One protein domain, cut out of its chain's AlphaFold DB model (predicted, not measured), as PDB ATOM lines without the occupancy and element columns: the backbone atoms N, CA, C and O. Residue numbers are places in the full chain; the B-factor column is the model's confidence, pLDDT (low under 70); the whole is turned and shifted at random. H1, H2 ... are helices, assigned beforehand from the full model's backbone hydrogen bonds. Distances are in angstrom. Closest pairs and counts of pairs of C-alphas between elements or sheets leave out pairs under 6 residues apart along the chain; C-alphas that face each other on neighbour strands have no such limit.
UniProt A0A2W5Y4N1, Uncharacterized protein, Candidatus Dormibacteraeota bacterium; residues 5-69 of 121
ATOM      1  N   TYR A   5     -28.399  -0.438  29.625       79.00
ATOM      2  CA  TYR A   5     -29.826  -0.117  29.615       79.00
ATOM      3  C   TYR A   5     -30.118   1.383  29.763       79.00
ATOM      4  O   TYR A   5     -31.017   1.891  29.088       79.00
ATOM      5  N   GLU A   6     -29.367   2.103  30.600       82.56
ATOM      6  CA  GLU A   6     -29.503   3.558  30.753       82.56
ATOM      7  C   GLU A   6     -29.083   4.288  29.475       82.56
ATOM      8  O   GLU A   6     -29.800   5.177  29.018       82.56
ATOM      9  N   ILE A   7     -28.003   3.841  28.825       81.94
ATOM     10  CA  ILE A   7     -27.547   4.402  27.544       81.94
ATOM     11  C   ILE A   7     -28.607   4.191  26.450       81.94
ATOM     12  O   ILE A   7     -28.903   5.109  25.683       81.94
ATOM     13  N   ILE A   8     -29.242   3.012  26.394       82.31
ATOM     14  CA  ILE A   8     -30.348   2.742  25.459       82.31
ATOM     15  C   ILE A   8     -31.564   3.622  25.773       82.31
ATOM     16  O   ILE A   8     -32.205   4.133  24.852       82.31
ATOM     17  N   ALA A   9     -31.894   3.819  27.053       83.56
ATOM     18  CA  ALA A   9     -33.004   4.672  27.468       83.56
ATOM     19  C   ALA A   9     -32.767   6.143  27.087       83.56
ATOM     20  O   ALA A   9     -33.675   6.799  26.568       83.56
ATOM     21  N   GLU A  10     -31.542   6.644  27.261       84.31
ATOM     22  CA  GLU A  10     -31.137   7.971  26.798       84.31
ATOM     23  C   GLU A  10     -31.210   8.095  25.276       84.31
ATOM     24  O   GLU A  10     -31.784   9.058  24.762       84.31
ATOM     25  N   LEU A  11     -30.701   7.105  24.534       83.56
ATOM     26  CA  LEU A  11     -30.785   7.106  23.073       83.56
ATOM     27  C   LEU A  11     -32.230   7.068  22.581       83.56
ATOM     28  O   LEU A  11     -32.555   7.749  21.611       83.56
ATOM     29  N   ARG A  12     -33.113   6.322  23.255       82.56
ATOM     30  CA  ARG A  12     -34.549   6.271  22.941       82.56
ATOM     31  C   ARG A  12     -35.209   7.626  23.175       82.56
ATOM     32  O   ARG A  12     -36.079   8.031  22.406       82.56
ATOM     33  N   GLN A  13     -34.772   8.343  24.206       84.25
ATOM     34  CA  GLN A  13     -35.237   9.694  24.489       84.25
ATOM     35  C   GLN A  13     -34.717  10.717  23.467       84.25
ATOM     36  O   GLN A  13     -35.464  11.620  23.088       84.25
ATOM     37  N   ALA A  14     -33.478  10.567  22.996       82.69
ATOM     38  CA  ALA A  14     -32.894  11.398  21.943       82.69
ATOM     39  C   ALA A  14     -33.508  11.107  20.559       82.69
ATOM     40  O   ALA A  14     -33.729  12.021  19.768       82.69
ATOM     41  N   HIS A  15     -33.862   9.846  20.296       82.38
ATOM     42  CA  HIS A  15     -34.403   9.357  19.029       82.38
ATOM     43  C   HIS A  15     -35.838   8.829  19.181       82.38
ATOM     44  O   HIS A  15     -36.135   7.708  18.771       82.38
ATOM     45  N   ARG A  16     -36.770   9.654  19.692       77.50
ATOM     46  CA  ARG A  16     -38.205   9.293  19.855       77.50
ATOM     47  C   ARG A  16     -38.959   8.969  18.549       77.50
ATOM     48  O   ARG A  16     -40.171   8.766  18.566       77.50
ATOM     49  N   GLY A  17     -38.280   8.959  17.405       81.88
ATOM     50  CA  GLY A  17     -38.871   8.583  16.127       81.88
ATOM     51  C   GLY A  17     -39.156   7.075  16.040       81.88
ATOM     52  O   GLY A  17     -38.447   6.275  16.648       81.88
ATOM     53  N   PRO A  18     -40.134   6.651  15.222       78.50
ATOM     54  CA  PRO A  18     -40.500   5.237  15.079       78.50
ATOM     55  C   PRO A  18     -39.344   4.358  14.570       78.50
ATOM     56  O   PRO A  18     -39.253   3.186  14.932       78.50
ATOM     57  N   ALA A  19     -38.440   4.922  13.762       75.69
ATOM     58  CA  ALA A  19     -37.216   4.253  13.324       75.69
ATOM     59  C   ALA A  19     -36.202   4.073  14.470       75.69
ATOM     60  O   ALA A  19     -35.588   3.013  14.581       75.69
ATOM     61  N   GLY A  20     -36.066   5.075  15.345       78.06
ATOM     62  CA  GLY A  20     -35.188   5.024  16.515       78.06
ATOM     63  C   GLY A  20     -35.641   3.980  17.521       78.06
ATOM     64  O   GLY A  20     -34.866   3.099  17.883       78.06
ATOM     65  N   THR A  21     -36.925   3.998  17.873       83.44
ATOM     66  CA  THR A  21     -37.512   3.013  18.787       83.44
ATOM     67  C   THR A  21     -37.342   1.585  18.268       83.44
ATOM     68  O   THR A  21     -36.813   0.750  18.992       83.44
ATOM     69  N   ARG A  22     -37.678   1.310  16.994       83.19
ATOM     70  CA  ARG A  22     -37.499  -0.033  16.409       83.19
ATOM     71  C   ARG A  22     -36.046  -0.493  16.398       83.19
ATOM     72  O   ARG A  22     -35.776  -1.654  16.675       83.19
ATOM     73  N   THR A  23     -35.120   0.404  16.074       84.12
ATOM     74  CA  THR A  23     -33.687   0.086  16.066       84.12
ATOM     75  C   THR A  23     -33.198  -0.297  17.460       84.12
ATOM     76  O   THR A  23     -32.482  -1.282  17.617       84.12
ATOM     77  N   LEU A  24     -33.605   0.460  18.478       84.75
ATOM     78  CA  LEU A  24     -33.206   0.211  19.862       84.75
ATOM     79  C   LEU A  24     -33.884  -1.028  20.451       84.75
ATOM     80  O   LEU A  24     -33.269  -1.716  21.258       84.75
ATOM     81  N   ASP A  25     -35.101  -1.360  20.018       86.75
ATOM     82  CA  ASP A  25     -35.766  -2.612  20.394       86.75
ATOM     83  C   ASP A  25     -35.056  -3.833  19.785       86.75
ATOM     84  O   ASP A  25     -34.847  -4.829  20.478       86.75
ATOM     85  N   LEU A  26     -34.608  -3.743  18.525       83.62
ATOM     86  CA  LEU A  26     -33.761  -4.770  17.903       83.62
ATOM     87  C   LEU A  26     -32.427  -4.920  18.644       83.62
ATOM     88  O   LEU A  26     -31.997  -6.042  18.902       83.62
ATOM     89  N   ALA A  27     -31.805  -3.803  19.033       83.19
ATOM     90  CA  ALA A  27     -30.589  -3.822  19.840       83.19
ATOM     91  C   ALA A  27     -30.821  -4.502  21.199       83.19
ATOM     92  O   ALA A  27     -30.047  -5.379  21.568       83.19
ATOM     93  N   MET A  28     -31.907  -4.166  21.906       83.62
ATOM     94  CA  MET A  28     -32.296  -4.800  23.176       83.62
ATOM     95  C   MET A  28     -32.516  -6.307  23.030       83.62
ATOM     96  O   MET A  28     -32.055  -7.083  23.862       83.62
ATOM     97  N   SER A  29     -33.202  -6.727  21.964       83.12
ATOM     98  CA  SER A  29     -33.435  -8.145  21.686       83.12
ATOM     99  C   SER A  29     -32.126  -8.889  21.423       83.12
ATOM    100  O   SER A  29     -31.933  -9.987  21.940       83.12
ATOM    101  N   ALA A  30     -31.220  -8.300  20.640       79.50
ATOM    102  CA  ALA A  30     -29.922  -8.894  20.334       79.50
ATOM    103  C   ALA A  30     -28.984  -8.922  21.556       79.50
ATOM    104  O   ALA A  30     -28.189  -9.849  21.693       79.50
ATOM    105  N   LEU A  31     -29.093  -7.934  22.451       78.94
ATOM    106  CA  LEU A  31     -28.376  -7.875  23.728       78.94
ATOM    107  C   LEU A  31     -28.804  -8.993  24.679       78.94
ATOM    108  O   LEU A  31     -27.938  -9.670  25.228       78.94
ATOM    109  N   GLY A  32     -30.112  -9.245  24.798       75.44
ATOM    110  CA  GLY A  32     -30.629 -10.365  25.587       75.44
ATOM    111  C   GLY A  32     -30.130 -11.726  25.087       75.44
ATOM    112  O   GLY A  32     -29.763 -12.577  25.889       75.44
ATOM    113  N   ASP A  33     -30.036 -11.910  23.766       74.44
ATOM    114  CA  ASP A  33     -29.477 -13.129  23.151       74.44
ATOM    115  C   ASP A  33     -27.943 -13.235  23.296       74.44
ATOM    116  O   ASP A  33     -27.363 -14.321  23.255       74.44
ATOM    117  N   SER A  34     -27.265 -12.100  23.487       72.56
ATOM    118  CA  SER A  34     -25.802 -12.000  23.544       72.56
ATOM    119  C   SER A  34     -25.246 -11.848  24.965       72.56
ATOM    120  O   SER A  34     -24.079 -11.488  25.105       72.56
ATOM    121  N   ASN A  35     -26.042 -12.132  26.008       70.25
ATOM    122  CA  ASN A  35     -25.649 -11.975  27.420       70.25
ATOM    123  C   ASN A  35     -25.054 -10.583  27.719       70.25
ATOM    124  O   ASN A  35     -23.953 -10.469  28.260       70.25
ATOM    125  N   ASP A  36     -25.755  -9.532  27.291       70.56
ATOM    126  CA  ASP A  36     -25.366  -8.123  27.448       70.56
ATOM    127  C   ASP A  36     -24.049  -7.718  26.761       70.56
ATOM    128  O   ASP A  36     -23.601  -6.576  26.887       70.56
ATOM    129  N   ASN A  37     -23.462  -8.592  25.935       74.81
ATOM    130  CA  ASN A  37     -22.327  -8.222  25.102       74.81
ATOM    131  C   ASN A  37     -22.809  -7.441  23.871       74.81
ATOM    132  O   ASN A  37     -23.317  -8.008  22.896       74.81
ATOM    133  N   LEU A  38     -22.625  -6.119  23.901       79.19
ATOM    134  CA  LEU A  38     -23.083  -5.229  22.838       79.19
ATOM    135  C   LEU A  38     -22.365  -5.485  21.509       79.19
ATOM    136  O   LEU A  38     -23.003  -5.438  20.460       79.19
ATOM    137  N   ARG A  39     -21.060  -5.779  21.511       76.31
ATOM    138  CA  ARG A  39     -20.318  -6.040  20.263       76.31
ATOM    139  C   ARG A  39     -20.839  -7.278  19.541       76.31
ATOM    140  O   ARG A  39     -21.030  -7.245  18.324       76.31
ATOM    141  N   LEU A  40     -21.107  -8.344  20.290       73.62
ATOM    142  CA  LEU A  40     -21.699  -9.569  19.771       73.62
ATOM    143  C   LEU A  40     -23.126  -9.309  19.277       73.62
ATOM    144  O   LEU A  40     -23.446  -9.695  18.152       73.62
ATOM    145  N   ALA A  41     -23.934  -8.579  20.049       79.31
ATOM    146  CA  ALA A  41     -25.291  -8.203  19.666       79.31
ATOM    147  C   ALA A  41     -25.314  -7.434  18.336       79.31
ATOM    148  O   ALA A  41     -26.011  -7.829  17.405       79.31
ATOM    149  N   LEU A  42     -24.490  -6.391  18.199       78.38
ATOM    150  CA  LEU A  42     -24.400  -5.582  16.980       78.38
ATOM    151  C   LEU A  42     -23.932  -6.390  15.765       78.38
ATOM    152  O   LEU A  42     -24.399  -6.137  14.659       78.38
ATOM    153  N   SER A  43     -23.053  -7.378  15.958       77.94
ATOM    154  CA  SER A  43     -22.595  -8.257  14.870       77.94
ATOM    155  C   SER A  43     -23.671  -9.224  14.360       77.94
ATOM    156  O   SER A  43     -23.582  -9.693  13.227       77.94
ATOM    157  N   ARG A  44     -24.683  -9.522  15.188       77.00
ATOM    158  CA  ARG A  44     -25.798 -10.425  14.859       77.00
ATOM    159  C   ARG A  44     -27.007  -9.702  14.275       77.00
ATOM    160  O   ARG A  44     -27.868 -10.351  13.686       77.00
ATOM    161  N   ILE A  45     -27.093  -8.384  14.444       79.69
ATOM    162  CA  ILE A  45     -28.190  -7.597  13.884       79.69
ATOM    163  C   ILE A  45     -28.059  -7.578  12.362       79.69
ATOM    164  O   ILE A  45     -27.078  -7.082  11.807       79.69
ATOM    165  N   ASP A  46     -29.087  -8.080  11.684       76.31
ATOM    166  CA  ASP A  46     -29.178  -7.976  10.235       76.31
ATOM    167  C   ASP A  46     -29.400  -6.515   9.833       76.31
ATOM    168  O   ASP A  46     -30.450  -5.919  10.092       76.31
ATOM    169  N   THR A  47     -28.411  -5.939   9.155       72.62
ATOM    170  CA  THR A  47     -28.456  -4.570   8.640       72.62
ATOM    171  C   THR A  47     -29.602  -4.321   7.658       72.62
ATOM    172  O   THR A  47     -30.022  -3.176   7.519       72.62
ATOM    173  N   ASN A  48     -30.156  -5.359   7.015       67.44
ATOM    174  CA  ASN A  48     -31.348  -5.231   6.165       67.44
ATOM    175  C   ASN A  48     -32.645  -5.092   6.971       67.44
ATOM    176  O   ASN A  48     -33.630  -4.559   6.463       67.44
ATOM    177  N   SER A  49     -32.648  -5.550   8.225       70.50
ATOM    178  CA  SER A  49     -33.782  -5.399   9.143       70.50
ATOM    179  C   SER A  49     -33.806  -4.027   9.828       70.50
ATOM    180  O   SER A  49     -34.758  -3.708  10.545       70.50
ATOM    181  N   LEU A  50     -32.780  -3.193   9.613       76.75
ATOM    182  CA  LEU A  50     -32.699  -1.867  10.208       76.75
ATOM    183  C   LEU A  50     -33.551  -0.854   9.435       76.75
ATOM    184  O   LEU A  50     -33.444  -0.749   8.213       76.75
ATOM    185  N   PRO A  51     -34.368  -0.045  10.129       76.00
ATOM    186  CA  PRO A  51     -35.046   1.071   9.490       76.00
ATOM    187  C   PRO A  51     -34.025   2.124   9.026       76.00
ATOM    188  O   PRO A  51     -32.927   2.234   9.576       76.00
ATOM    189  N   THR A  52     -34.389   2.933   8.030       76.75
ATOM    190  CA  THR A  52     -33.524   3.995   7.491       76.75
ATOM    191  C   THR A  52     -33.005   4.909   8.606       76.75
ATOM    192  O   THR A  52     -33.792   5.499   9.344       76.75
ATOM    193  N   GLY A  53     -31.678   5.019   8.734       76.25
ATOM    194  CA  GLY A  53     -31.013   5.777   9.805       76.25
ATOM    195  C   GLY A  53     -30.712   4.980  11.084       76.25
ATOM    196  O   GLY A  53     -29.973   5.467  11.934       76.25
ATOM    197  N   GLY A  54     -31.195   3.739  11.208       75.81
ATOM    198  CA  GLY A  54     -30.944   2.871  12.365       75.81
ATOM    199  C   GLY A  54     -29.469   2.509  12.557       75.81
ATOM    200  O   GLY A  54     -28.986   2.453  13.682       75.81
ATOM    201  N   GLY A  55     -28.706   2.364  11.469       78.31
ATOM    202  CA  GLY A  55     -27.261   2.120  11.558       78.31
ATOM    203  C   GLY A  55     -26.497   3.229  12.299       78.31
ATOM    204  O   GLY A  55     -25.601   2.929  13.081       78.31
ATOM    205  N   ALA A  56     -26.890   4.497  12.121       80.75
ATOM    206  CA  ALA A  56     -26.274   5.622  12.831       80.75
ATOM    207  C   ALA A  56     -26.592   5.587  14.335       80.75
ATOM    208  O   ALA A  56     -25.716   5.827  15.160       80.75
ATOM    209  N   ILE A  57     -27.819   5.201  14.691       82.50
ATOM    210  CA  ILE A  57     -28.262   5.054  16.086       82.50
ATOM    211  C   ILE A  57     -27.503   3.913  16.780       82.50
ATOM    212  O   ILE A  57     -27.070   4.064  17.919       82.50
ATOM    213  N   LEU A  58     -27.291   2.783  16.095       82.25
ATOM    214  CA  LEU A  58     -26.483   1.678  16.625       82.25
ATOM    215  C   LEU A  58     -25.008   2.053  16.782       82.25
ATOM    216  O   LEU A  58     -24.369   1.644  17.748       82.25
ATOM    217  N   GLN A  59     -24.467   2.835  15.848       83.81
ATOM    218  CA  GLN A  59     -23.100   3.334  15.948       83.81
ATOM    219  C   GLN A  59     -22.938   4.278  17.147       83.81
ATOM    220  O   GLN A  59     -21.953   4.169  17.875       83.81
ATOM    221  N   GLU A  60     -23.910   5.157  17.389       83.81
ATOM    222  CA  GLU A  60     -23.913   6.030  18.562       83.81
ATOM    223  C   GLU A  60     -24.041   5.229  19.866       83.81
ATOM    224  O   GLU A  60     -23.321   5.501  20.827       83.81
ATOM    225  N   LEU A  61     -24.890   4.194  19.885       82.81
ATOM    226  CA  LEU A  61     -25.000   3.271  21.016       82.81
ATOM    227  C   LEU A  61     -23.651   2.610  21.321       82.81
ATOM    228  O   LEU A  61     -23.220   2.602  22.472       82.81
ATOM    229  N   ALA A  62     -22.973   2.098  20.290       82.19
ATOM    230  CA  ALA A  62     -21.664   1.468  20.417       82.19
ATOM    231  C   ALA A  62     -20.615   2.437  20.971       82.19
ATOM    232  O   ALA A  62     -19.901   2.089  21.904       82.19
ATOM    233  N   GLN A  63     -20.551   3.663  20.442       83.12
ATOM    234  CA  GLN A  63     -19.593   4.675  20.895       83.12
ATOM    235  C   GLN A  63     -19.816   5.083  22.350       83.12
ATOM    236  O   GLN A  63     -18.857   5.193  23.110       83.12
ATOM    237  N   ARG A  64     -21.072   5.294  22.762       80.62
ATOM    238  CA  ARG A  64     -21.384   5.657  24.150       80.62
ATOM    239  C   ARG A  64     -21.117   4.503  25.115       80.62
ATOM    240  O   ARG A  64     -20.568   4.725  26.189       80.62
ATOM    241  N   ALA A  65     -21.464   3.280  24.723       78.06
ATOM    242  CA  ALA A  65     -21.190   2.089  25.520       78.06
ATOM    243  C   ALA A  65     -19.685   1.796  25.651       78.06
ATOM    244  O   ALA A  65     -19.251   1.311  26.694       78.06
ATOM    245  N   ASP A  66     -18.891   2.091  24.621       79.31
ATOM    246  CA  ASP A  66     -17.428   1.971  24.654       79.31
ATOM    247  C   ASP A  66     -16.806   3.031  25.576       79.31
ATOM    248  O   ASP A  66     -15.992   2.702  26.436       79.31
ATOM    249  N   ALA A  67     -17.283   4.279  25.494       80.38
ATOM    250  CA  ALA A  67     -16.844   5.374  26.362       80.38
ATOM    251  C   ALA A  67     -17.131   5.120  27.856       80.38
ATOM    252  O   ALA A  67     -16.330   5.499  28.708       80.38
ATOM    253  N   GLU A  68     -18.246   4.460  28.174       76.06
ATOM    254  CA  GLU A  68     -18.603   4.040  29.540       76.06
ATOM    255  C   GLU A  68     -17.971   2.688  29.942       76.06
ATOM    256  O   GLU A  68     -18.118   2.251  31.083       76.06
ATOM    257  N   GLY A  69     -17.253   2.009  29.036       72.81
ATOM    258  CA  GLY A  69     -16.594   0.723  29.304       72.81
ATOM    259  C   GLY A  69     -17.555  -0.459  29.492       72.81
ATOM    260  O   GLY A  69     -17.193  -1.468  30.096       72.81
TER     261      GLY A  69
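Overview. This is residues 5 to 69 of the 121 residues of an uncharacterized protein of Candidatus Dormibacteraeota bacterium (UniProt A0A2W5Y4N1). Two helices, H1 and H2, lie side by side as a hairpin and form one layer; H4 crosses this layer on one side at a slant, and the short H3 lies beside H4 and packs on residues 27 to 33 of H2. The printed part has 65 residues with four named helices, in the order H1, H2, H3, H4, and no named strand: its class is all helix. It is compact, with a radius of gyration of the C-alphas of 10.6 A, and rounded, with spans of 26 by 23 by 16 A.

Arrangement. Begin with H2, residues 18 to 33, the longest helix and, with H4, residues 54 to 67, a hub touching three helices. H2 touches H4 at a steep tilt of 54 degrees, the same way; look at the closest C-alphas, Thr 23 and Gly 54, 5.4 A apart. With residues 20 to 24 alone, H2 touches H1, residues 5 to 14, in a helical hairpin at a shallow tilt of 10 degrees, opposite ways; the closest C-alphas are Arg 12 and Thr 21, 6.1 A apart. H3, residues 38 to 44, touches H2 about perpendicular, at 80 degrees, with C-alphas 30 and 41 closest at 4.7 A. H4 also touches H1 at a steep tilt of 46 degrees, opposite ways, the closest C-alphas being Ile 8 and Leu 61 at 7.0 A. H3 and H4, a helical hairpin, only just touch, with 3 pairs of C-alphas within 8 A; the closest, Leu 38 and Ala 62, are 7.3 A apart. H1 and H3 are apart. The helix packing is part aligned, part crossed: 2 of these 5 touching pairs are at a shallow tilt. In H1, H2, H3 and H4 every O i to N i+4 pair is within hydrogen-bond range.

Along the chain. Find C-alpha 18 at (-40.500, 5.237, 15.079); from there H2 runs 22.9 A to C-alpha 33. H1 starts at C-alpha 5, (-29.826, -0.117, 29.615), and is 14.2 A long; H3 measures 9.9 A. H4 runs 20.0 A to C-alpha 67 at (-16.844, 5.374, 26.362).

Size, cuts and confidence. The C-alphas farthest apart are those of Asn 48 and Glu 68, 28.2 A. The printed part has no cut. The links H1 to H2 and H2 to H3 are tight, and H3 to H4 is short. The mean pLDDT of the printed part is 79.2; residue 48 is under 70.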